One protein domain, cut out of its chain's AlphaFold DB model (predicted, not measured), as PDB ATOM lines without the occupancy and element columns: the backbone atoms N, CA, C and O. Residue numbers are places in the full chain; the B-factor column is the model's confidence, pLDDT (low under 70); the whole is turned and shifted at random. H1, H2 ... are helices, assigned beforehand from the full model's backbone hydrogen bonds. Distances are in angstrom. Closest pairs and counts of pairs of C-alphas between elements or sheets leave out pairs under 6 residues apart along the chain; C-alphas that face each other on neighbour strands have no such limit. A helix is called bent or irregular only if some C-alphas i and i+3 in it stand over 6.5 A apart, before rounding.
ATOM      1  N   ILE A   2      39.363 -26.530   1.214       83.06
ATOM      2  CA  ILE A   2      40.396 -27.088   0.312       83.06
ATOM      3  C   ILE A   2      39.804 -27.803  -0.918       83.06
ATOM      4  O   ILE A   2      40.259 -27.579  -2.031       83.06
ATOM      5  N   VAL A   3      38.750 -28.610  -0.743       85.44
ATOM      6  CA  VAL A   3      38.087 -29.314  -1.864       85.44
ATOM      7  C   VAL A   3      37.475 -28.334  -2.875       85.44
ATOM      8  O   VAL A   3      37.641 -28.504  -4.076       85.44
ATOM      9  N   PHE A   4      36.816 -27.277  -2.397       86.50
ATOM     10  CA  PHE A   4      36.270 -26.222  -3.257       86.50
ATOM     11  C   PHE A   4      37.382 -25.455  -3.984       86.50
ATOM     12  O   PHE A   4      37.271 -25.172  -5.173       86.50
ATOM     13  N   TRP A   5      38.481 -25.162  -3.285       87.56
ATOM     14  CA  TRP A   5      39.645 -24.516  -3.881       87.56
ATOM     15  C   TRP A   5      40.251 -25.356  -5.017       87.56
ATOM     16  O   TRP A   5      40.460 -24.830  -6.106       87.56
ATOM     17  N   LEU A   6      40.435 -26.665  -4.809       86.50
ATOM     18  CA  LEU A   6      41.003 -27.574  -5.814       86.50
ATOM     19  C   LEU A   6      40.114 -27.779  -7.047       86.50
ATOM     20  O   LEU A   6      40.643 -27.973  -8.136       86.50
ATOM     21  N   ILE A   7      38.789 -27.780  -6.885       85.94
ATOM     22  CA  ILE A   7      37.849 -28.119  -7.970       85.94
ATOM     23  C   ILE A   7      37.330 -26.871  -8.696       85.94
ATOM     24  O   ILE A   7      36.967 -26.953  -9.867       85.94
ATOM     25  N   CYS A   8      37.296 -25.715  -8.030       86.19
ATOM     26  CA  CYS A   8      36.718 -24.494  -8.588       86.19
ATOM     27  C   CYS A   8      37.762 -23.382  -8.723       86.19
ATOM     28  O   CYS A   8      38.108 -23.003  -9.835       86.19
ATOM     29  N   SER A   9      38.299 -22.885  -7.606       87.00
ATOM     30  CA  SER A   9      39.147 -21.681  -7.604       87.00
ATOM     31  C   SER A   9      40.451 -21.860  -8.385       87.00
ATOM     32  O   SER A   9      40.725 -21.088  -9.300       87.00
ATOM     33  N   MET A  10      41.234 -22.897  -8.065       91.56
ATOM     34  CA  MET A  10      42.524 -23.144  -8.714       91.56
ATOM     35  C   MET A  10      42.352 -23.408 -10.221       91.56
ATOM     36  O   MET A  10      43.043 -22.752 -11.005       91.56
ATOM     37  N   PRO A  11      41.391 -24.251 -10.665       92.19
ATOM     38  CA  PRO A  11      41.096 -24.431 -12.084       92.19
ATOM     39  C   PRO A  11      40.732 -23.146 -12.829       92.19
ATOM     40  O   PRO A  11      41.229 -22.935 -13.938       92.19
ATOM     41  N   THR A  12      39.903 -22.284 -12.233       91.88
ATOM     42  CA  THR A  12      39.510 -20.996 -12.824       91.88
ATOM     43  C   THR A  12      40.684 -20.019 -12.907       91.88
ATOM     44  O   THR A  12      40.863 -19.363 -13.934       91.88
ATOM     45  N   ASN A  13      41.528 -19.950 -11.877       90.81
ATOM     46  CA  ASN A  13      42.706 -19.081 -11.871       90.81
ATOM     47  C   ASN A  13      43.758 -19.552 -12.886       90.81
ATOM     48  O   ASN A  13      44.264 -18.747 -13.669       90.81
ATOM     49  N   THR A  14      44.014 -20.862 -12.967       92.62
ATOM     50  CA  THR A  14      44.880 -21.443 -14.004       92.62
ATOM     51  C   THR A  14      44.358 -21.123 -15.395       92.62
ATOM     52  O   THR A  14      45.134 -20.689 -16.245       92.62
ATOM     53  N   HIS A  15      43.054 -21.311 -15.627       93.38
ATOM     54  CA  HIS A  15      42.428 -20.983 -16.904       93.38
ATOM     55  C   HIS A  15      42.603 -19.505 -17.246       93.38
ATOM     56  O   HIS A  15      43.054 -19.208 -18.341       93.38
ATOM     57  N   THR A  16      42.359 -18.596 -16.303       90.50
ATOM     58  CA  THR A  16      42.496 -17.149 -16.525       90.50
ATOM     59  C   THR A  16      43.915 -16.767 -16.954       90.50
ATOM     60  O   THR A  16      44.092 -16.006 -17.907       90.50
ATOM     61  N   PHE A  17      44.941 -17.308 -16.292       89.38
ATOM     62  CA  PHE A  17      46.333 -17.045 -16.668       89.38
ATOM     63  C   PHE A  17      46.702 -17.676 -18.009       89.38
ATOM     64  O   PHE A  17      47.339 -17.037 -18.846       89.38
ATOM     65  N   PHE A  18      46.275 -18.918 -18.230       90.56
ATOM     66  CA  PHE A  18      46.571 -19.653 -19.450       90.56
ATOM     67  C   PHE A  18      45.875 -19.058 -20.677       90.56
ATOM     68  O   PHE A  18      46.499 -18.915 -21.726       90.56
ATOM     69  N   TYR A  19      44.607 -18.668 -20.538       90.69
ATOM     70  CA  TYR A  19      43.754 -18.123 -21.593       90.69
ATOM     71  C   TYR A  19      44.433 -16.963 -22.319       90.69
ATOM     72  O   TYR A  19      44.546 -16.985 -23.543       90.69
ATOM     73  N   ARG A  20      44.981 -16.003 -21.562       86.00
ATOM     74  CA  ARG A  20      45.671 -14.821 -22.107       86.00
ATOM     75  C   ARG A  20      46.854 -15.178 -23.004       86.00
ATOM     76  O   ARG A  20      47.159 -14.440 -23.932       86.00
ATOM     77  N   ASN A  21      47.507 -16.305 -22.731       86.19
ATOM     78  CA  ASN A  21      48.670 -16.761 -23.482       86.19
ATOM     79  C   ASN A  21      48.297 -17.497 -24.779       86.19
ATOM     80  O   ASN A  21      49.118 -17.575 -25.682       86.19
ATOM     81  N   ILE A  22      47.091 -18.070 -24.872       88.69
ATOM     82  CA  ILE A  22      46.724 -18.952 -25.992       88.69
ATOM     83  C   ILE A  22      45.588 -18.435 -26.868       88.69
ATOM     84  O   ILE A  22      45.436 -18.903 -27.997       88.69
ATOM     85  N   ILE A  23      44.772 -17.497 -26.377       91.25
ATOM     86  CA  ILE A  23      43.554 -17.088 -27.080       91.25
ATOM     87  C   ILE A  23      43.861 -16.456 -28.439       91.25
ATOM     88  O   ILE A  23      43.190 -16.772 -29.418       91.25
ATOM     89  N   GLY A  24      44.918 -15.641 -28.526       91.81
ATOM     90  CA  GLY A  24      45.359 -15.033 -29.782       91.81
ATOM     91  C   GLY A  24      45.677 -16.075 -30.855       91.81
ATOM     92  O   GLY A  24      45.168 -15.989 -31.973       91.81
ATOM     93  N   ASP A  25      46.453 -17.099 -30.508       90.44
ATOM     94  CA  ASP A  25      46.835 -18.173 -31.431       90.44
ATOM     95  C   ASP A  25      45.636 -19.029 -31.846       90.44
ATOM     96  O   ASP A  25      45.482 -19.375 -33.024       90.44
ATOM     97  N   LYS A  26      44.759 -19.353 -30.888       91.56
ATOM     98  CA  LYS A  26      43.544 -20.140 -31.134       91.56
ATOM     99  C   LYS A  26      42.582 -19.407 -32.061       91.56
ATOM    100  O   LYS A  26      42.146 -19.994 -33.048       91.56
ATOM    101  N   VAL A  27      42.308 -18.128 -31.801       94.88
ATOM    102  CA  VAL A  27      41.454 -17.289 -32.655       94.88
ATOM    103  C   VAL A  27      42.054 -17.152 -34.052       94.88
ATOM    104  O   VAL A  27      41.355 -17.372 -35.037       94.88
ATOM    105  N   ASN A  28      43.350 -16.854 -34.163       94.38
ATOM    106  CA  ASN A  28      44.003 -16.697 -35.463       94.38
ATOM    107  C   ASN A  28      43.980 -17.983 -36.294       94.38
ATOM    108  O   ASN A  28      43.741 -17.934 -37.503       94.38
ATOM    109  N   THR A  29      44.201 -19.127 -35.650       94.44
ATOM    110  CA  THR A  29      44.160 -20.433 -36.309       94.44
ATOM    111  C   THR A  29      42.741 -20.765 -36.760       94.44
ATOM    112  O   THR A  29      42.551 -21.120 -37.922       94.44
ATOM    113  N   ASP A  30      41.739 -20.594 -35.894       94.94
ATOM    114  CA  ASP A  30      40.338 -20.879 -36.224       94.94
ATOM    115  C   ASP A  30      39.834 -19.975 -37.364       94.94
ATOM    116  O   ASP A  30      39.234 -20.452 -38.332       94.94
ATOM    117  N   LEU A  31      40.176 -18.680 -37.332       96.75
ATOM    118  CA  LEU A  31      39.904 -17.743 -38.427       96.75
ATOM    119  C   LEU A  31      40.580 -18.182 -39.729       96.75
ATOM    120  O   LEU A  31      39.938 -18.196 -40.778       96.75
ATOM    121  N   SER A  32      41.864 -18.540 -39.679       96.50
ATOM    122  CA  SER A  32      42.637 -18.937 -40.859       96.50
ATOM    123  C   SER A  32      42.079 -20.204 -41.512       96.50
ATOM    124  O   SER A  32      41.807 -20.211 -42.714       96.50
ATOM    125  N   VAL A  33      41.832 -21.252 -40.721       96.12
ATOM    126  CA  VAL A  33      41.297 -22.536 -41.204       96.12
ATOM    127  C   VAL A  33      39.891 -22.355 -41.772       96.12
ATOM    128  O   VAL A  33      39.624 -22.753 -42.908       96.12
ATOM    129  N   THR A  34      39.012 -21.668 -41.038       96.50
ATOM    130  CA  THR A  34      37.629 -21.416 -41.469       96.50
ATOM    131  C   THR A  34      37.591 -20.621 -42.774       96.50
ATOM    132  O   THR A  34      36.881 -20.992 -43.710       96.50
ATOM    133  N   ARG A  35      38.405 -19.565 -42.896       96.69
ATOM    134  CA  ARG A  35      38.538 -18.806 -44.150       96.69
ATOM    135  C   ARG A  35      39.151 -19.637 -45.272       96.69
ATOM    136  O   ARG A  35      38.753 -19.477 -46.422       96.69
ATOM    137  N   GLY A  36      40.060 -20.557 -44.957       94.69
ATOM    138  CA  GLY A  36      40.581 -21.544 -45.901       94.69
ATOM    139  C   GLY A  36      39.462 -22.372 -46.535       94.69
ATOM    140  O   GLY A  36      39.378 -22.452 -47.761       94.69
ATOM    141  N   TYR A  37      38.551 -22.915 -45.725       94.12
ATOM    142  CA  TYR A  37      37.402 -23.689 -46.210       94.12
ATOM    143  C   TYR A  37      36.380 -22.848 -46.974       94.12
ATOM    144  O   TYR A  37      35.961 -23.245 -48.063       94.12
ATOM    145  N   LEU A  38      36.046 -21.648 -46.491       93.81
ATOM    146  CA  LEU A  38      35.228 -20.699 -47.259       93.81
ATOM    147  C   LEU A  38      35.890 -20.346 -48.601       93.81
ATOM    148  O   LEU A  38      35.215 -20.257 -49.626       93.81
ATOM    149  N   GLY A  39      37.218 -20.229 -48.628       90.69
ATOM    150  CA  GLY A  39      38.015 -20.047 -49.835       90.69
ATOM    151  C   GLY A  39      37.904 -21.216 -50.812       90.69
ATOM    152  O   GLY A  39      37.794 -20.981 -52.015       90.69
ATOM    153  N   GLN A  40      37.874 -22.463 -50.331       87.94
ATOM    154  CA  GLN A  40      37.649 -23.636 -51.182       87.94
ATOM    155  C   GLN A  40      36.263 -23.614 -51.833       87.94
ATOM    156  O   GLN A  40      36.157 -23.902 -53.023       87.94
ATOM    157  N   ILE A  41      35.229 -23.202 -51.092       87.50
ATOM    158  CA  ILE A  41      33.862 -23.060 -51.617       87.50
ATOM    159  C   ILE A  41      33.807 -21.916 -52.641       87.50
ATOM    160  O   ILE A  41      33.315 -22.094 -53.753       87.50
ATOM    161  N   LYS A  42      34.377 -20.754 -52.296       85.69
ATOM    162  CA  LYS A  42      34.431 -19.553 -53.147       85.69
ATOM    163  C   LYS A  42      35.155 -19.801 -54.472       85.69
ATOM    164  O   LYS A  42      34.703 -19.339 -55.514       85.69
ATOM    165  N   ASN A  43      36.281 -20.511 -54.421       79.75
ATOM    166  CA  ASN A  43      37.140 -20.789 -55.577       79.75
ATOM    167  C   ASN A  43      36.833 -22.135 -56.246       79.75
ATOM    168  O   ASN A  43      37.452 -22.486 -57.254       79.75
ATOM    169  N   ASN A  44      35.889 -22.874 -55.670       75.44
ATOM    170  CA  ASN A  44      35.397 -24.152 -56.132       75.44
ATOM    171  C   ASN A  44      36.485 -25.226 -56.335       75.44
ATOM    172  O   ASN A  44      36.489 -25.980 -57.313       75.44
ATOM    173  N   THR A  45      37.453 -25.275 -55.417       69.31
ATOM    174  CA  THR A  45      38.691 -26.053 -55.574       69.31
ATOM    175  C   THR A  45      38.444 -27.570 -55.587       69.31
ATOM    176  O   THR A  45      39.103 -28.276 -56.345       69.31
ATOM    177  N   ASP A 146      23.755 -17.628 -55.106       80.06
ATOM    178  CA  ASP A 146      23.311 -17.193 -53.781       80.06
ATOM    179  C   ASP A 146      24.211 -17.760 -52.681       80.06
ATOM    180  O   ASP A 146      24.623 -17.033 -51.774       80.06
ATOM    181  N   ASN A 147      24.610 -19.031 -52.808       80.81
ATOM    182  CA  ASN A 147      25.563 -19.652 -51.888       80.81
ATOM    183  C   ASN A 147      26.936 -18.972 -51.978       80.81
ATOM    184  O   ASN A 147      27.586 -18.758 -50.959       80.81
ATOM    185  N   LEU A 148      27.381 -18.586 -53.180       85.94
ATOM    186  CA  LEU A 148      28.644 -17.861 -53.353       85.94
ATOM    187  C   LEU A 148      28.608 -16.461 -52.742       85.94
ATOM    188  O   LEU A 148      29.610 -16.016 -52.184       85.94
ATOM    189  N   LYS A 149      27.477 -15.759 -52.847       89.56
ATOM    190  CA  LYS A 149      27.299 -14.450 -52.213       89.56
ATOM    191  C   LYS A 149      27.385 -14.570 -50.694       89.56
ATOM    192  O   LYS A 149      28.110 -13.801 -50.071       89.56
ATOM    193  N   GLU A 150      26.699 -15.557 -50.124       91.56
ATOM    194  CA  GLU A 150      26.742 -15.862 -48.692       91.56
ATOM    195  C   GLU A 150      28.175 -16.169 -48.222       91.56
ATOM    196  O   GLU A 150      28.673 -15.541 -47.291       91.56
ATOM    197  N   VAL A 151      28.886 -17.055 -48.928       92.88
ATOM    198  CA  VAL A 151      30.284 -17.412 -48.623       92.88
ATOM    199  C   VAL A 151      31.212 -16.196 -48.660       92.88
ATOM    200  O   VAL A 151      32.064 -16.062 -47.784       92.88
ATOM    201  N   LYS A 152      31.057 -15.303 -49.649       93.69
ATOM    202  CA  LYS A 152      31.867 -14.077 -49.753       93.69
ATOM    203  C   LYS A 152      31.651 -13.153 -48.563       93.69
ATOM    204  O   LYS A 152      32.629 -12.733 -47.957       93.69
ATOM    205  N   VAL A 153      30.393 -12.894 -48.204       95.62
ATOM    206  CA  VAL A 153      30.049 -12.039 -47.057       95.62
ATOM    207  C   VAL A 153      30.649 -12.597 -45.769       95.62
ATOM    208  O   VAL A 153      31.232 -11.854 -44.983       95.62
ATOM    209  N   HIS A 154      30.557 -13.910 -45.551       96.25
ATOM    210  CA  HIS A 154      31.085 -14.520 -44.331       96.25
ATOM    211  C   HIS A 154      32.618 -14.551 -44.295       96.25
ATOM    212  O   HIS A 154      33.188 -14.270 -43.246       96.25
ATOM    213  N   ASP A 155      33.300 -14.803 -45.417       96.75
ATOM    214  CA  ASP A 155      34.769 -14.690 -45.506       96.75
ATOM    215  C   ASP A 155      35.246 -13.247 -45.264       96.75
ATOM    216  O   ASP A 155      36.194 -13.027 -44.510       96.75
ATOM    217  N   GLU A 156      34.562 -12.253 -45.841       96.56
ATOM    218  CA  GLU A 156      34.844 -10.829 -45.619       96.56
ATOM    219  C   GLU A 156      34.632 -10.430 -44.153       96.56
ATOM    220  O   GLU A 156      35.487  -9.763 -43.572       96.56
ATOM    221  N   ASN A 157      33.556 -10.901 -43.514       96.62
ATOM    222  CA  ASN A 157      33.316 -10.673 -42.089       96.62
ATOM    223  C   ASN A 157      34.450 -11.242 -41.223       96.62
ATOM    224  O   ASN A 157      34.937 -10.553 -40.330       96.62
ATOM    225  N   LEU A 158      34.917 -12.466 -41.494       97.44
ATOM    226  CA  LEU A 158      36.046 -13.052 -40.757       97.44
ATOM    227  C   LEU A 158      37.368 -12.322 -41.042       97.44
ATOM    228  O   LEU A 158      38.226 -12.226 -40.163       97.44
ATOM    229  N   ALA A 159      37.546 -11.787 -42.253       97.12
ATOM    230  CA  ALA A 159      38.690 -10.944 -42.583       97.12
ATOM    231  C   ALA A 159      38.682  -9.632 -41.783       97.12
ATOM    232  O   ALA A 159      39.729  -9.224 -41.281       97.12
ATOM    233  N   LEU A 160      37.512  -9.004 -41.632       97.31
ATOM    234  CA  LEU A 160      37.333  -7.807 -40.812       97.31
ATOM    235  C   LEU A 160      37.563  -8.094 -39.329       97.31
ATOM    236  O   LEU A 160      38.283  -7.337 -38.690       97.31
ATOM    237  N   VAL A 161      37.044  -9.209 -38.803       96.94
ATOM    238  CA  VAL A 161      37.327  -9.643 -37.424       96.94
ATOM    239  C   VAL A 161      38.831  -9.746 -37.195       96.94
ATOM    240  O   VAL A 161      39.347  -9.156 -36.252       96.94
ATOM    241  N   LYS A 162      39.557 -10.429 -38.093       96.62
ATOM    242  CA  LYS A 162      41.018 -10.526 -37.995       96.62
ATOM    243  C   LYS A 162      41.679  -9.146 -37.987       96.62
ATOM    244  O   LYS A 162      42.519  -8.880 -37.138       96.62
ATOM    245  N   LYS A 163      41.276  -8.272 -38.910       97.25
ATOM    246  CA  LYS A 163      41.797  -6.907 -39.003       97.25
ATOM    247  C   LYS A 163      41.575  -6.127 -37.701       97.25
ATOM    248  O   LYS A 163      42.504  -5.499 -37.218       97.25
ATOM    249  N   TYR A 164      40.378  -6.188 -37.127       97.00
ATOM    250  CA  TYR A 164      40.052  -5.465 -35.899       97.00
ATOM    251  C   TYR A 164      40.765  -6.016 -34.663       97.00
ATOM    252  O   TYR A 164      41.067  -5.240 -33.761       97.00
ATOM    253  N   ILE A 165      41.085  -7.312 -34.633       95.50
ATOM    254  CA  ILE A 165      41.978  -7.889 -33.617       95.50
ATOM    255  C   ILE A 165      43.395  -7.329 -33.790       95.50
ATOM    256  O   ILE A 165      43.984  -6.844 -32.829       95.50
ATOM    257  N   ASP A 166      43.927  -7.352 -35.017       94.69
ATOM    258  CA  ASP A 166      45.288  -6.886 -35.316       94.69
ATOM    259  C   ASP A 166      45.446  -5.365 -35.045       94.69
ATOM    260  O   ASP A 166      46.511  -4.911 -34.632       94.69
ATOM    261  N   GLU A 167      44.379  -4.576 -35.233       95.69
ATOM    262  CA  GLU A 167      44.308  -3.135 -34.924       95.69
ATOM    263  C   GLU A 167      43.995  -2.832 -33.442       95.69
ATOM    264  O   GLU A 167      43.979  -1.666 -33.049       95.69
ATOM    265  N   GLY A 168      43.730  -3.850 -32.614       92.31
ATOM    266  CA  GLY A 168      43.395  -3.695 -31.192       92.31
ATOM    267  C   GLY A 168      42.001  -3.118 -30.914       92.31
ATOM    268  O   GLY A 168      41.738  -2.662 -29.807       92.31
ATOM    269  N   THR A 169      41.111  -3.111 -31.910       95.31
ATOM    270  CA  THR A 169      39.704  -2.698 -31.753       95.31
ATOM    271  C   THR A 169      38.850  -3.799 -31.119       95.31
ATOM    272  O   THR A 169      37.887  -3.486 -30.431       95.31
ATOM    273  N   ILE A 170      39.198  -5.068 -31.355       95.12
ATOM    274  CA  ILE A 170      38.631  -6.234 -30.666       95.12
ATOM    275  C   ILE A 170      39.662  -6.705 -29.639       95.12
ATOM    276  O   ILE A 170      40.744  -7.154 -30.025       95.12
ATOM    277  N   ASP A 171      39.320  -6.648 -28.353       93.38
ATOM    278  CA  ASP A 171      40.130  -7.238 -27.289       93.38
ATOM    279  C   ASP A 171      39.657  -8.668 -27.002       93.38
ATOM    280  O   ASP A 171      38.555  -8.918 -26.521       93.38
ATOM    281  N   LEU A 172      40.525  -9.648 -27.257       92.75
ATOM    282  CA  LEU A 172      40.226 -11.065 -27.029       92.75
ATOM    283  C   LEU A 172      40.061 -11.431 -25.542       92.75
ATOM    284  O   LEU A 172      39.642 -12.550 -25.226       92.75
ATOM    285  N   ASN A 173      40.398 -10.518 -24.630       89.94
ATOM    286  CA  ASN A 173      40.165 -10.654 -23.194       89.94
ATOM    287  C   ASN A 173      38.818 -10.072 -22.750       89.94
ATOM    288  O   ASN A 173      38.386 -10.359 -21.632       89.94
ATOM    289  N   GLU A 174      38.146  -9.302 -23.609       91.50
ATOM    290  CA  GLU A 174      36.837  -8.725 -23.327       91.50
ATOM    291  C   GLU A 174      35.713  -9.690 -23.713       91.50
ATOM    292  O   GLU A 174      35.651 -10.242 -24.814       91.50
ATOM    293  N   ALA A 175      34.782  -9.907 -22.780       87.81
ATOM    294  CA  ALA A 175      33.769 -10.955 -22.905       87.81
ATOM    295  C   ALA A 175      32.791 -10.723 -24.071       87.81
ATOM    296  O   ALA A 175      32.318 -11.679 -24.688       87.81
ATOM    297  N   ASN A 176      32.469  -9.462 -24.371       91.50
ATOM    298  CA  ASN A 176      31.574  -9.123 -25.479       91.50
ATOM    299  C   ASN A 176      32.272  -9.278 -26.832       91.50
ATOM    300  O   ASN A 176      31.684  -9.823 -27.765       91.50
ATOM    301  N   ASP A 177      33.531  -8.861 -26.906       93.75
ATOM    302  CA  ASP A 177      34.352  -8.923 -28.110       93.75
ATOM    303  C   ASP A 177      34.607 -10.374 -28.517       93.75
ATOM    304  O   ASP A 177      34.341 -10.764 -29.655       93.75
ATOM    305  N   ILE A 178      35.016 -11.224 -27.568       91.81
ATOM    306  CA  ILE A 178      35.226 -12.645 -27.857       91.81
ATOM    307  C   ILE A 178      33.922 -13.356 -28.240       91.81
ATOM    308  O   ILE A 178      33.925 -14.265 -29.074       91.81
ATOM    309  N   LYS A 179      32.786 -12.930 -27.675       92.00
ATOM    310  CA  LYS A 179      31.474 -13.461 -28.048       92.00
ATOM    311  C   LYS A 179      31.126 -13.111 -29.496       92.00
ATOM    312  O   LYS A 179      30.697 -14.009 -30.218       92.00
ATOM    313  N   ASP A 180      31.353 -11.872 -29.935       93.12
ATOM    314  CA  ASP A 180      31.144 -11.499 -31.341       93.12
ATOM    315  C   ASP A 180      32.054 -12.325 -32.265       93.12
ATOM    316  O   ASP A 180      31.570 -12.912 -33.233       93.12
ATOM    317  N   VAL A 181      33.336 -12.503 -31.914       95.00
ATOM    318  CA  VAL A 181      34.257 -13.387 -32.656       95.00
ATOM    319  C   VAL A 181      33.684 -14.805 -32.786       95.00
ATOM    320  O   VAL A 181      33.664 -15.368 -33.887       95.00
ATOM    321  N   CYS A 182      33.182 -15.386 -31.691       93.69
ATOM    322  CA  CYS A 182      32.538 -16.698 -31.705       93.69
ATOM    323  C   CYS A 182      31.304 -16.738 -32.618       93.69
ATOM    324  O   CYS A 182      31.139 -17.704 -33.363       93.69
ATOM    325  N   ASP A 183      30.450 -15.716 -32.586       93.94
ATOM    326  CA  ASP A 183      29.229 -15.651 -33.396       93.94
ATOM    327  C   ASP A 183      29.549 -15.532 -34.899       93.94
ATOM    328  O   ASP A 183      28.943 -16.216 -35.737       93.94
ATOM    329  N   LYS A 184      30.571 -14.744 -35.258       95.19
ATOM    330  CA  LYS A 184      31.069 -14.648 -36.642       95.19
ATOM    331  C   LYS A 184      31.675 -15.968 -37.118       95.19
ATOM    332  O   LYS A 184      31.345 -16.423 -38.216       95.19
ATOM    333  N   LEU A 185      32.499 -16.624 -36.296       95.94
ATOM    334  CA  LEU A 185      33.054 -17.947 -36.607       95.94
ATOM    335  C   LEU A 185      31.952 -18.996 -36.781       95.94
ATOM    336  O   LEU A 185      31.959 -19.713 -37.778       95.94
ATOM    337  N   ASN A 186      30.958 -19.037 -35.888       94.19
ATOM    338  CA  ASN A 186      29.811 -19.944 -36.002       94.19
ATOM    339  C   ASN A 186      29.056 -19.762 -37.322       94.19
ATOM    340  O   ASN A 186      28.651 -20.735 -37.956       94.19
ATOM    341  N   THR A 187      28.906 -18.518 -37.777       94.69
ATOM    342  CA  THR A 187      28.295 -18.225 -39.079       94.69
ATOM    343  C   THR A 187      29.121 -18.819 -40.231       94.69
ATOM    344  O   THR A 187      28.568 -19.437 -41.148       94.69
ATOM    345  N   GLY A 188      30.452 -18.722 -40.153       94.81
ATOM    346  CA  GLY A 188      31.372 -19.394 -41.075       94.81
ATOM    347  C   GLY A 188      31.230 -20.921 -41.052       94.81
ATOM    348  O   GLY A 188      31.092 -21.536 -42.109       94.81
ATOM    349  N   TYR A 189      31.178 -21.529 -39.863       95.62
ATOM    350  CA  TYR A 189      30.998 -22.977 -39.689       95.62
ATOM    351  C   TYR A 189      29.679 -23.461 -40.304       95.62
ATOM    352  O   TYR A 189      29.670 -24.412 -41.081       95.62
ATOM    353  N   ASN A 190      28.571 -22.764 -40.042       93.62
ATOM    354  CA  ASN A 190      27.263 -23.093 -40.616       93.62
ATOM    355  C   ASN A 190      27.271 -23.028 -42.149       93.62
ATOM    356  O   ASN A 190      26.682 -23.872 -42.829       93.62
ATOM    357  N   THR A 191      27.987 -22.052 -42.704       93.19
ATOM    358  CA  THR A 191      28.149 -21.906 -44.155       93.19
ATOM    359  C   THR A 191      28.971 -23.047 -44.743       93.19
ATOM    360  O   THR A 191      28.606 -23.593 -45.786       93.19
ATOM    361  N   ILE A 192      30.047 -23.449 -44.064       93.50
ATOM    362  CA  ILE A 192      30.866 -24.610 -44.430       93.50
ATOM    363  C   ILE A 192      30.020 -25.882 -44.405       93.50
ATOM    364  O   ILE A 192      30.005 -26.612 -45.391       93.50
ATOM    365  N   LYS A 193      29.237 -26.107 -43.344       92.75
ATOM    366  CA  LYS A 193      28.318 -27.246 -43.230       92.75
ATOM    367  C   LYS A 193      27.336 -27.324 -44.398       92.75
ATOM    368  O   LYS A 193      27.218 -28.370 -45.035       92.75
ATOM    369  N   LYS A 194      26.658 -26.212 -44.711       89.75
ATOM    370  CA  LYS A 194      25.712 -26.111 -45.840       89.75
ATOM    371  C   LYS A 194      26.375 -26.453 -47.180       89.75
ATOM    372  O   LYS A 194      25.723 -26.979 -48.076       89.75
ATOM    373  N   ASN A 195      27.671 -26.175 -47.304       86.75
ATOM    374  CA  ASN A 195      28.464 -26.347 -48.517       86.75
ATOM    375  C   ASN A 195      29.506 -27.475 -48.395       86.75
ATOM    376  O   ASN A 195      30.489 -27.471 -49.136       86.75
ATOM    377  N   ARG A 196      29.302 -28.453 -47.496       85.69
ATOM    378  CA  ARG A 196      30.306 -29.481 -47.153       85.69
ATOM    379  C   ARG A 196      30.856 -30.250 -48.354       85.69
ATOM    380  O   ARG A 196      32.034 -30.575 -48.381       85.69
ATOM    381  N   ASN A 197      30.035 -30.462 -49.384       80.75
ATOM    382  CA  ASN A 197      30.427 -31.163 -50.614       80.75
ATOM    383  C   ASN A 197      31.534 -30.437 -51.404       80.75
ATOM    384  O   ASN A 197      32.162 -31.037 -52.271       80.75
ATOM    385  N   PHE A 198      31.768 -29.153 -51.121       79.81
ATOM    386  CA  PHE A 198      32.771 -28.321 -51.786       79.81
ATOM    387  C   PHE A 198      34.034 -28.111 -50.942       79.81
ATOM    388  O   PHE A 198      34.937 -27.388 -51.366       79.81
ATOM    389  N   VAL A 199      34.113 -28.742 -49.768       86.19
ATOM    390  CA  VAL A 199      35.211 -28.583 -48.814       86.19
ATOM    391  C   VAL A 199      35.994 -29.885 -48.720       86.19
ATOM    392  O   VAL A 199      35.424 -30.964 -48.621       86.19
ATOM    393  N   ASN A 200      37.315 -29.782 -48.793       88.38
ATOM    394  CA  ASN A 200      38.243 -30.851 -48.468       88.38
ATOM    395  C   ASN A 200      38.773 -30.599 -47.055       88.38
ATOM    396  O   ASN A 200      39.675 -29.773 -46.867       88.38
ATOM    397  N   PHE A 201      38.155 -31.262 -46.078       91.38
ATOM    398  CA  PHE A 201      38.541 -31.172 -44.673       91.38
ATOM    399  C   PHE A 201      39.900 -31.831 -44.441       91.38
ATOM    400  O   PHE A 201      40.274 -32.779 -45.131       91.38
ATOM    401  N   ALA A 202      40.647 -31.335 -43.458       90.50
ATOM    402  CA  ALA A 202      41.981 -31.850 -43.155       90.50
ATOM    403  C   ALA A 202      41.961 -33.293 -42.612       90.50
ATOM    404  O   ALA A 202      42.947 -34.016 -42.744       90.50
ATOM    405  N   SER A 203      40.859 -33.706 -41.977       91.00
ATOM    406  CA  SER A 203      40.648 -35.054 -41.436       91.00
ATOM    407  C   SER A 203      39.162 -35.313 -41.161       91.00
ATOM    408  O   SER A 203      38.367 -34.375 -41.147       91.00
ATOM    409  N   GLU A 204      38.793 -36.561 -40.863       88.00
ATOM    410  CA  GLU A 204      37.425 -36.924 -40.447       88.00
ATOM    411  C   GLU A 204      36.991 -36.217 -39.151       88.00
ATOM    412  O   GLU A 204      35.841 -35.801 -39.017       88.00
ATOM    413  N   LEU A 205      37.916 -36.036 -38.198       88.81
ATOM    414  CA  LEU A 205      37.650 -35.298 -36.957       88.81
ATOM    415  C   LEU A 205      37.323 -33.829 -37.241       88.81
ATOM    416  O   LEU A 205      36.431 -33.251 -36.619       88.81
ATOM    417  N   ASP A 206      38.040 -33.237 -38.193       90.12
ATOM    418  CA  ASP A 206      37.826 -31.856 -38.600       90.12
ATOM    419  C   ASP A 206      36.511 -31.694 -39.380       90.12
ATOM    420  O   ASP A 206      35.735 -30.781 -39.106       90.12
ATOM    421  N   GLU A 207      36.178 -32.641 -40.259       90.75
ATOM    422  CA  GLU A 207      34.859 -32.676 -40.895       90.75
ATOM    423  C   GLU A 207      33.736 -32.741 -39.851       90.75
ATOM    424  O   GLU A 207      32.793 -31.947 -39.908       90.75
ATOM    425  N   ALA A 208      33.834 -33.643 -38.869       90.25
ATOM    426  CA  ALA A 208      32.825 -33.790 -37.820       90.25
ATOM    427  C   ALA A 208      32.632 -32.489 -37.019       90.25
ATOM    428  O   ALA A 208      31.503 -32.100 -36.710       90.25
ATOM    429  N   LYS A 209      33.727 -31.774 -36.741       90.00
ATOM    430  CA  LYS A 209      33.706 -30.473 -36.064       90.00
ATOM    431  C   LYS A 209      32.935 -29.410 -36.852       90.00
ATOM    432  O   LYS A 209      32.140 -28.680 -36.263       90.00
ATOM    433  N   TYR A 210      33.147 -29.317 -38.163       91.56
ATOM    434  CA  TYR A 210      32.495 -28.307 -39.006       91.56
ATOM    435  C   TYR A 210      31.082 -28.693 -39.459       91.56
ATOM    436  O   TYR A 210      30.335 -27.826 -39.906       91.56
ATOM    437  N   THR A 211      30.695 -29.968 -39.359       87.75
ATOM    438  CA  THR A 211      29.408 -30.468 -39.877       87.75
ATOM    439  C   THR A 211      28.386 -30.847 -38.803       87.75
ATOM    440  O   THR A 211      27.232 -31.118 -39.142       87.75
ATOM    441  N   THR A 212      28.756 -30.806 -37.520       88.38
ATOM    442  CA  THR A 212      27.833 -31.055 -36.398       88.38
ATOM    443  C   THR A 212      26.656 -30.063 -36.353       88.38
ATOM    444  O   THR A 212      26.687 -28.985 -36.949       88.38
ATOM    445  N   ASP A 213      25.561 -30.427 -35.682       82.31
ATOM    446  CA  ASP A 213      24.358 -29.585 -35.552       82.31
ATOM    447  C   ASP A 213      24.552 -28.374 -34.653       82.31
ATOM    448  O   ASP A 213      24.000 -27.314 -34.932       82.31
ATOM    449  N   ASN A 214      25.395 -28.509 -33.633       80.94
ATOM    450  CA  ASN A 214      25.716 -27.436 -32.703       80.94
ATOM    451  C   ASN A 214      27.234 -27.245 -32.665       80.94
ATOM    452  O   ASN A 214      27.884 -27.755 -31.747       80.94
ATOM    453  N   PRO A 215      27.826 -26.582 -33.677       80.50
ATOM    454  CA  PRO A 215      29.264 -26.382 -33.709       80.50
ATOM    455  C   PRO A 215      29.706 -25.548 -32.506       80.50
ATOM    456  O   PRO A 215      29.104 -24.530 -32.158       80.50
ATOM    457  N   VAL A 216      30.772 -26.005 -31.858       82.75
ATOM    458  CA  VAL A 216      31.476 -25.249 -30.826       82.75
ATOM    459  C   VAL A 216      32.833 -24.894 -31.411       82.75
ATOM    460  O   VAL A 216      33.644 -25.780 -31.673       82.75
ATOM    461  N   THR A 217      33.055 -23.604 -31.657       83.88
ATOM    462  CA  THR A 217      34.322 -23.101 -32.209       83.88
ATOM    463  C   THR A 217      35.477 -23.359 -31.246       83.88
ATOM    464  O   THR A 217      35.269 -23.476 -30.032       83.88
ATOM    465  N   GLU A 218      36.709 -23.401 -31.756       85.31
ATOM    466  CA  GLU A 218      37.901 -23.556 -30.901       85.31
ATOM    467  C   GLU A 218      38.002 -22.410 -29.901       85.31
ATOM    468  O   GLU A 218      38.370 -22.594 -28.740       85.31
ATOM    469  N   VAL A 219      37.608 -21.218 -30.349       86.75
ATOM    470  CA  VAL A 219      37.536 -20.022 -29.515       86.75
ATOM    471  C   VAL A 219      36.554 -20.231 -28.363       86.75
ATOM    472  O   VAL A 219      36.920 -20.042 -27.207       86.75
ATOM    473  N   LYS A 220      35.337 -20.714 -28.649       86.50
ATOM    474  CA  LYS A 220      34.312 -20.941 -27.622       86.50
ATOM    475  C   LYS A 220      34.731 -22.006 -26.607       86.50
ATOM    476  O   LYS A 220      34.481 -21.831 -25.417       86.50
ATOM    477  N   ARG A 221      35.411 -23.069 -27.051       86.00
ATOM    478  CA  ARG A 221      36.002 -24.074 -26.148       86.00
ATOM    479  C   ARG A 221      37.078 -23.469 -25.253       86.00
ATOM    480  O   ARG A 221      37.124 -23.769 -24.069       86.00
ATOM    481  N   THR A 222      37.893 -22.566 -25.795       87.75
ATOM    482  CA  THR A 222      38.974 -21.905 -25.047       87.75
ATOM    483  C   THR A 222      38.443 -20.985 -23.939       87.75
ATOM    484  O   THR A 222      39.105 -20.822 -22.919       87.75
ATOM    485  N   ILE A 223      37.233 -20.432 -24.077       88.81
ATOM    486  CA  ILE A 223      36.568 -19.629 -23.029       88.81
ATOM    487  C   ILE A 223      36.122 -20.500 -21.840       88.81
ATOM    488  O   ILE A 223      36.086 -20.037 -20.702       88.81
ATOM    489  N   SER A 224      35.778 -21.764 -22.081       89.94
ATOM    490  CA  SER A 224      35.241 -22.668 -21.063       89.94
ATOM    491  C   SER A 224      36.354 -23.277 -20.212       89.94
ATOM    492  O   SER A 224      37.179 -24.049 -20.697       89.94
ATOM    493  N   VAL A 225      36.337 -22.983 -18.908       89.50
ATOM    494  CA  VAL A 225      37.282 -23.556 -17.934       89.50
ATOM    495  C   VAL A 225      37.277 -25.087 -18.014       89.50
ATOM    496  O   VAL A 225      38.334 -25.711 -18.085       89.50
ATOM    497  N   PHE A 226      36.095 -25.705 -18.041       88.62
ATOM    498  CA  PHE A 226      35.966 -27.164 -18.049       88.62
ATOM    499  C   PHE A 226      36.484 -27.801 -19.339       88.62
ATOM    500  O   PHE A 226      37.147 -28.839 -19.274       88.62
ATOM    501  N   ASP A 227      36.216 -27.188 -20.494       89.19
ATOM    502  CA  ASP A 227      36.688 -27.717 -21.776       89.19
ATOM    503  C   ASP A 227      38.215 -27.625 -21.863       89.19
ATOM    504  O   ASP A 227      38.860 -28.612 -22.200       89.19
ATOM    505  N   VAL A 228      38.808 -26.507 -21.429       89.69
ATOM    506  CA  VAL A 228      40.270 -26.342 -21.373       89.69
ATOM    507  C   VAL A 228      40.924 -27.378 -20.451       89.69
ATOM    508  O   VAL A 228      41.924 -27.996 -20.811       89.69
ATOM    509  N   TRP A 229      40.366 -27.637 -19.270       90.62
ATOM    510  CA  TRP A 229      40.905 -28.684 -18.397       90.62
ATOM    511  C   TRP A 229      40.733 -30.088 -18.991       90.62
ATOM    512  O   TRP A 229      41.639 -30.916 -18.892       90.62
ATOM    513  N   THR A 230      39.613 -30.353 -19.659       90.06
ATOM    514  CA  THR A 230      39.375 -31.625 -20.354       90.06
ATOM    515  C   THR A 230      40.377 -31.836 -21.491       90.06
ATOM    516  O   THR A 230      40.937 -32.924 -21.632       90.06
ATOM    517  N   ASP A 231      40.645 -30.795 -22.272       87.44
ATOM    518  CA  ASP A 231      41.581 -30.815 -23.397       87.44
ATOM    519  C   ASP A 231      43.031 -30.952 -22.913       87.44
ATOM    520  O   ASP A 231      43.813 -31.718 -23.482       87.44
ATOM    521  N   PHE A 232      43.376 -30.326 -21.782       88.62
ATOM    522  CA  PHE A 232      44.649 -30.565 -21.104       88.62
ATOM    523  C   PHE A 232      44.826 -32.034 -20.710       88.62
ATOM    524  O   PHE A 232      45.855 -32.628 -21.034       88.62
ATOM    525  N   LEU A 233      43.821 -32.638 -20.069       88.31
ATOM    526  CA  LEU A 233      43.871 -34.043 -19.651       88.31
ATOM    527  C   LEU A 233      43.953 -35.012 -20.842       88.31
ATOM    528  O   LEU A 233      44.542 -36.085 -20.718       88.31
ATOM    529  N   LYS A 234      43.417 -34.626 -22.005       89.06
ATOM    530  CA  LYS A 234      43.552 -35.365 -23.273       89.06
ATOM    531  C   LYS A 234      44.897 -35.141 -23.976       89.06
ATOM    532  O   LYS A 234      45.234 -35.880 -24.897       89.06
ATOM    533  N   GLY A 235      45.695 -34.173 -23.524       83.88
ATOM    534  CA  GLY A 235      47.023 -33.877 -24.062       83.88
ATOM    535  C   GLY A 235      47.049 -32.878 -25.222       83.88
ATOM    536  O   GLY A 235      48.089 -32.760 -25.869       83.88
ATOM    537  N   GLU A 236      45.965 -32.136 -25.458       82.00
ATOM    538  CA  GLU A 236      45.832 -31.146 -26.546       82.00
ATOM    539  C   GLU A 236      46.741 -29.915 -26.360       82.00
ATOM    540  O   GLU A 236      47.063 -29.218 -27.318       82.00
ATOM    541  N   TYR A 237      47.207 -29.648 -25.132       80.25
ATOM    542  CA  TYR A 237      48.076 -28.504 -24.807       80.25
ATOM    543  C   TYR A 237      49.554 -28.870 -24.616       80.25
ATOM    544  O   TYR A 237      50.308 -28.138 -23.960       80.25
ATOM    545  N   LYS A 238      50.006 -30.003 -25.170       75.25
ATOM    546  CA  LYS A 238      51.435 -30.355 -25.173       75.25
ATOM    547  C   LYS A 238      52.253 -29.217 -25.795       75.25
ATOM    548  O   LYS A 238      51.960 -28.763 -26.891       75.25
ATOM    549  N   GLY A 239      53.274 -28.750 -25.076       72.38
ATOM    550  CA  GLY A 239      54.137 -27.646 -25.514       72.38
ATOM    551  C   GLY A 239      53.643 -26.235 -25.164       72.38
ATOM    552  O   GLY A 239      54.444 -25.311 -25.201       72.38
ATOM    553  N   HIS A 240      52.392 -26.055 -24.722       74.06
ATOM    554  CA  HIS A 240      51.846 -24.736 -24.348       74.06
ATOM    555  C   HIS A 240      52.068 -24.353 -22.872       74.06
ATOM    556  O   HIS A 240      51.570 -23.333 -22.400       74.06
ATOM    557  N   GLY A 241      52.804 -25.174 -22.113       83.12
ATOM    558  CA  GLY A 241      53.178 -24.859 -20.733       83.12
ATOM    559  C   GLY A 241      52.017 -24.866 -19.733       83.12
ATOM    560  O   GLY A 241      52.129 -24.233 -18.692       83.12
ATOM    561  N   PHE A 242      50.912 -25.574 -19.993       87.88
ATOM    562  CA  PHE A 242      49.747 -25.591 -19.088       87.88
ATOM    563  C   PHE A 242      50.116 -25.931 -17.631       87.88
ATOM    564  O   PHE A 242      49.686 -25.252 -16.703       87.88
ATOM    565  N   THR A 243      51.005 -26.910 -17.419       88.00
ATOM    566  CA  THR A 243      51.509 -27.285 -16.085       88.00
ATOM    567  C   THR A 243      52.201 -26.133 -15.355       88.00
ATOM    568  O   THR A 243      52.068 -26.013 -14.140       88.00
ATOM    569  N   PHE A 244      52.910 -25.258 -16.073       90.25
ATOM    570  CA  PHE A 244      53.516 -24.066 -15.478       90.25
ATOM    571  C   PHE A 244      52.435 -23.131 -14.914       90.25
ATOM    572  O   PHE A 244      52.551 -22.672 -13.779       90.25
ATOM    573  N   TRP A 245      51.334 -22.933 -15.640       91.88
ATOM    574  CA  TRP A 245      50.215 -22.101 -15.188       91.88
ATOM    575  C   TRP A 245      49.434 -22.705 -14.014       91.88
ATOM    576  O   TRP A 245      48.911 -21.960 -13.187       91.88
ATOM    577  N   ILE A 246      49.402 -24.037 -13.881       91.50
ATOM    578  CA  ILE A 246      48.894 -24.705 -12.667       91.50
ATOM    579  C   ILE A 246      49.735 -24.294 -11.452       91.50
ATOM    580  O   ILE A 246      49.189 -23.885 -10.430       91.50
ATOM    581  N   ILE A 247      51.065 -24.359 -11.571       91.56
ATOM    582  CA  ILE A 247      51.984 -24.014 -10.476       91.56
ATOM    583  C   ILE A 247      51.835 -22.538 -10.090       91.56
ATOM    584  O   ILE A 247      51.717 -22.229  -8.906       91.56
ATOM    585  N   ILE A 248      51.790 -21.635 -11.075       92.12
ATOM    586  CA  ILE A 248      51.592 -20.200 -10.829       92.12
ATOM    587  C   ILE A 248      50.260 -19.934 -10.120       92.12
ATOM    588  O   ILE A 248      50.241 -19.201  -9.136       92.12
ATOM    589  N   SER A 249      49.169 -20.562 -10.568       91.62
ATOM    590  CA  SER A 249      47.847 -20.441  -9.937       91.62
ATOM    591  C   SER A 249      47.876 -20.833  -8.458       91.62
ATOM    592  O   SER A 249      47.446 -20.067  -7.599       91.62
ATOM    593  N   ILE A 250      48.494 -21.976  -8.139       91.88
ATOM    594  CA  ILE A 250      48.642 -22.440  -6.753       91.88
ATOM    595  C   ILE A 250      49.460 -21.448  -5.916       91.88
ATOM    596  O   ILE A 250      49.082 -21.154  -4.785       91.88
ATOM    597  N   LEU A 251      50.568 -20.921  -6.449       92.19
ATOM    598  CA  LEU A 251      51.415 -19.964  -5.730       92.19
ATOM    599  C   LEU A 251      50.679 -18.657  -5.418       92.19
ATOM    600  O   LEU A 251      50.779 -18.159  -4.297       92.19
ATOM    601  N   VAL A 252      49.931 -18.121  -6.388       89.81
ATOM    602  CA  VAL A 252      49.125 -16.904  -6.209       89.81
ATOM    603  C   VAL A 252      48.050 -17.125  -5.145       89.81
ATOM    604  O   VAL A 252      47.911 -16.301  -4.242       89.81
ATOM    605  N   ASP A 253      47.350 -18.258  -5.194       90.25
ATOM    606  CA  ASP A 253      46.299 -18.581  -4.227       90.25
ATOM    607  C   ASP A 253      46.860 -18.773  -2.808       90.25
ATOM    608  O   ASP A 253      46.305 -18.249  -1.841       90.25
ATOM    609  N   VAL A 254      47.997 -19.463  -2.665       89.06
ATOM    610  CA  VAL A 254      48.677 -19.634  -1.369       89.06
ATOM    611  C   VAL A 254      49.138 -18.291  -0.807       89.06
ATOM    612  O   VAL A 254      48.932 -18.027   0.378       89.06
ATOM    613  N   ALA A 255      49.717 -17.420  -1.638       89.25
ATOM    614  CA  ALA A 255      50.098 -16.077  -1.216       89.25
ATOM    615  C   ALA A 255      48.874 -15.278  -0.741       89.25
ATOM    616  O   ALA A 255      48.927 -14.657   0.320       89.25
ATOM    617  N   ALA A 256      47.755 -15.345  -1.470       86.75
ATOM    618  CA  ALA A 256      46.509 -14.693  -1.080       86.75
ATOM    619  C   ALA A 256      45.984 -15.199   0.274       86.75
ATOM    620  O   ALA A 256      45.580 -14.385   1.103       86.75
ATOM    621  N   PHE A 257      46.047 -16.508   0.546       87.12
ATOM    622  CA  PHE A 257      45.669 -17.059   1.853       87.12
ATOM    623  C   PHE A 257      46.571 -16.561   2.987       87.12
ATOM    624  O   PHE A 257      46.062 -16.225   4.054       87.12
ATOM    625  N   ILE A 258      47.885 -16.469   2.758       87.88
ATOM    626  CA  ILE A 258      48.837 -15.947   3.750       87.88
ATOM    627  C   ILE A 258      48.553 -14.469   4.043       87.88
ATOM    628  O   ILE A 258      48.453 -14.083   5.206       87.88
ATOM    629  N   PHE A 259      48.379 -13.639   3.011       87.75
ATOM    630  CA  PHE A 259      48.059 -12.220   3.198       87.75
ATOM    631  C   PHE A 259      46.704 -12.011   3.874       87.75
ATOM    632  O   PHE A 259      46.576 -11.122   4.713       87.75
ATOM    633  N   PHE A 260      45.707 -12.836   3.546       85.56
ATOM    634  CA  PHE A 260      44.409 -12.806   4.210       85.56
ATOM    635  C   PHE A 260      44.537 -13.148   5.701       85.56
ATOM    636  O   PHE A 260      44.024 -12.411   6.537       85.56
ATOM    637  N   ASP A 261      45.271 -14.207   6.058       85.94
ATOM    638  CA  ASP A 261      45.497 -14.575   7.463       85.94
ATOM    639  C   ASP A 261      46.197 -13.447   8.244       85.94
ATOM    640  O   ASP A 261      45.772 -13.096   9.344       85.94
ATOM    641  N   ILE A 262      47.207 -12.800   7.649       85.81
ATOM    642  CA  ILE A 262      47.908 -11.656   8.257       85.81
ATOM    643  C   ILE A 262      46.963 -10.453   8.442       85.81
ATOM    644  O   ILE A 262      46.879  -9.900   9.536       85.81
ATOM    645  N   ALA A 263      46.212 -10.067   7.405       82.81
ATOM    646  CA  ALA A 263      45.358  -8.873   7.414       82.81
ATOM    647  C   ALA A 263      44.120  -8.979   8.327       82.81
ATOM    648  O   ALA A 263      43.499  -7.968   8.668       82.81
TER     649      ALA A 263
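Overview. This is residues 2 to 45 and 146 to 263 of the 269 residues of an uncharacterized protein of Parabacteroides merdae (UniProt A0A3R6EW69). A long bent helix, H1, runs through most of an elongated body: its second arm, H1b, makes a three-helix bundle with the hairpin H2 and H3, while its first arm, H1a, crosses H7, whose residues 254 to 263 stick out. Short H5 packs on H1b and H3, H6 on H1a, and H4 on H3. The 162 printed residues, with seven named helices, H1 to H7 in chain order, and no named strand, are all helix in class and loose, with radius of gyration of the C-alphas 18.8 A and spans of 67 by 34 by 25 A.

Along the chain. H1, residues 2 to 43, begins with C-alpha 2 at (40.396, -27.088, 0.312); assigned as one helix by its hydrogen bonds, it is bent, C-alphas 21 and 24 being 7.3 A apart. Its arms are H1a, residues 2 to 21, 27.2 A, irregular with C-alphas 7 and 10 6.9 A apart, and H1b, residues 24 to 43, 27.7 A. H2 is 146 to 166, 30.5 A; H3 175 to 194, 28.6 A; H4 204 to 211; H5 218 to 223; H6 225 to 234; H7 242 to 263, 31.6 A, ending at (45.358, -8.873, 7.414).

Arrangement. H1b, H2 and H3 form an up and down bundle, each running against the one before. H1b touches H2 at a shallow tilt of 25 degrees, closest C-alphas Arg 35 and Asp 155, 5.7 A. H1a, with residues 10 to 18 alone, touches H7 at a steep tilt of 58 degrees, closest C-alphas Thr 14 and Ser 249, 5.1 A. Every O i to N i+4 pair is within hydrogen-bond range in H1b and H2 to H7; in H1a, 12 of 16.

Size, cuts and confidence. The C-alphas farthest apart, Asp 146 and Ile 262, are 67.0 A apart. Residues 46 to 145 are not printed; C-alphas 45 and 146 are 17.8 A apart across the cut. Of the links printed whole, none is long. Residue 45 alone is under pLDDT 70.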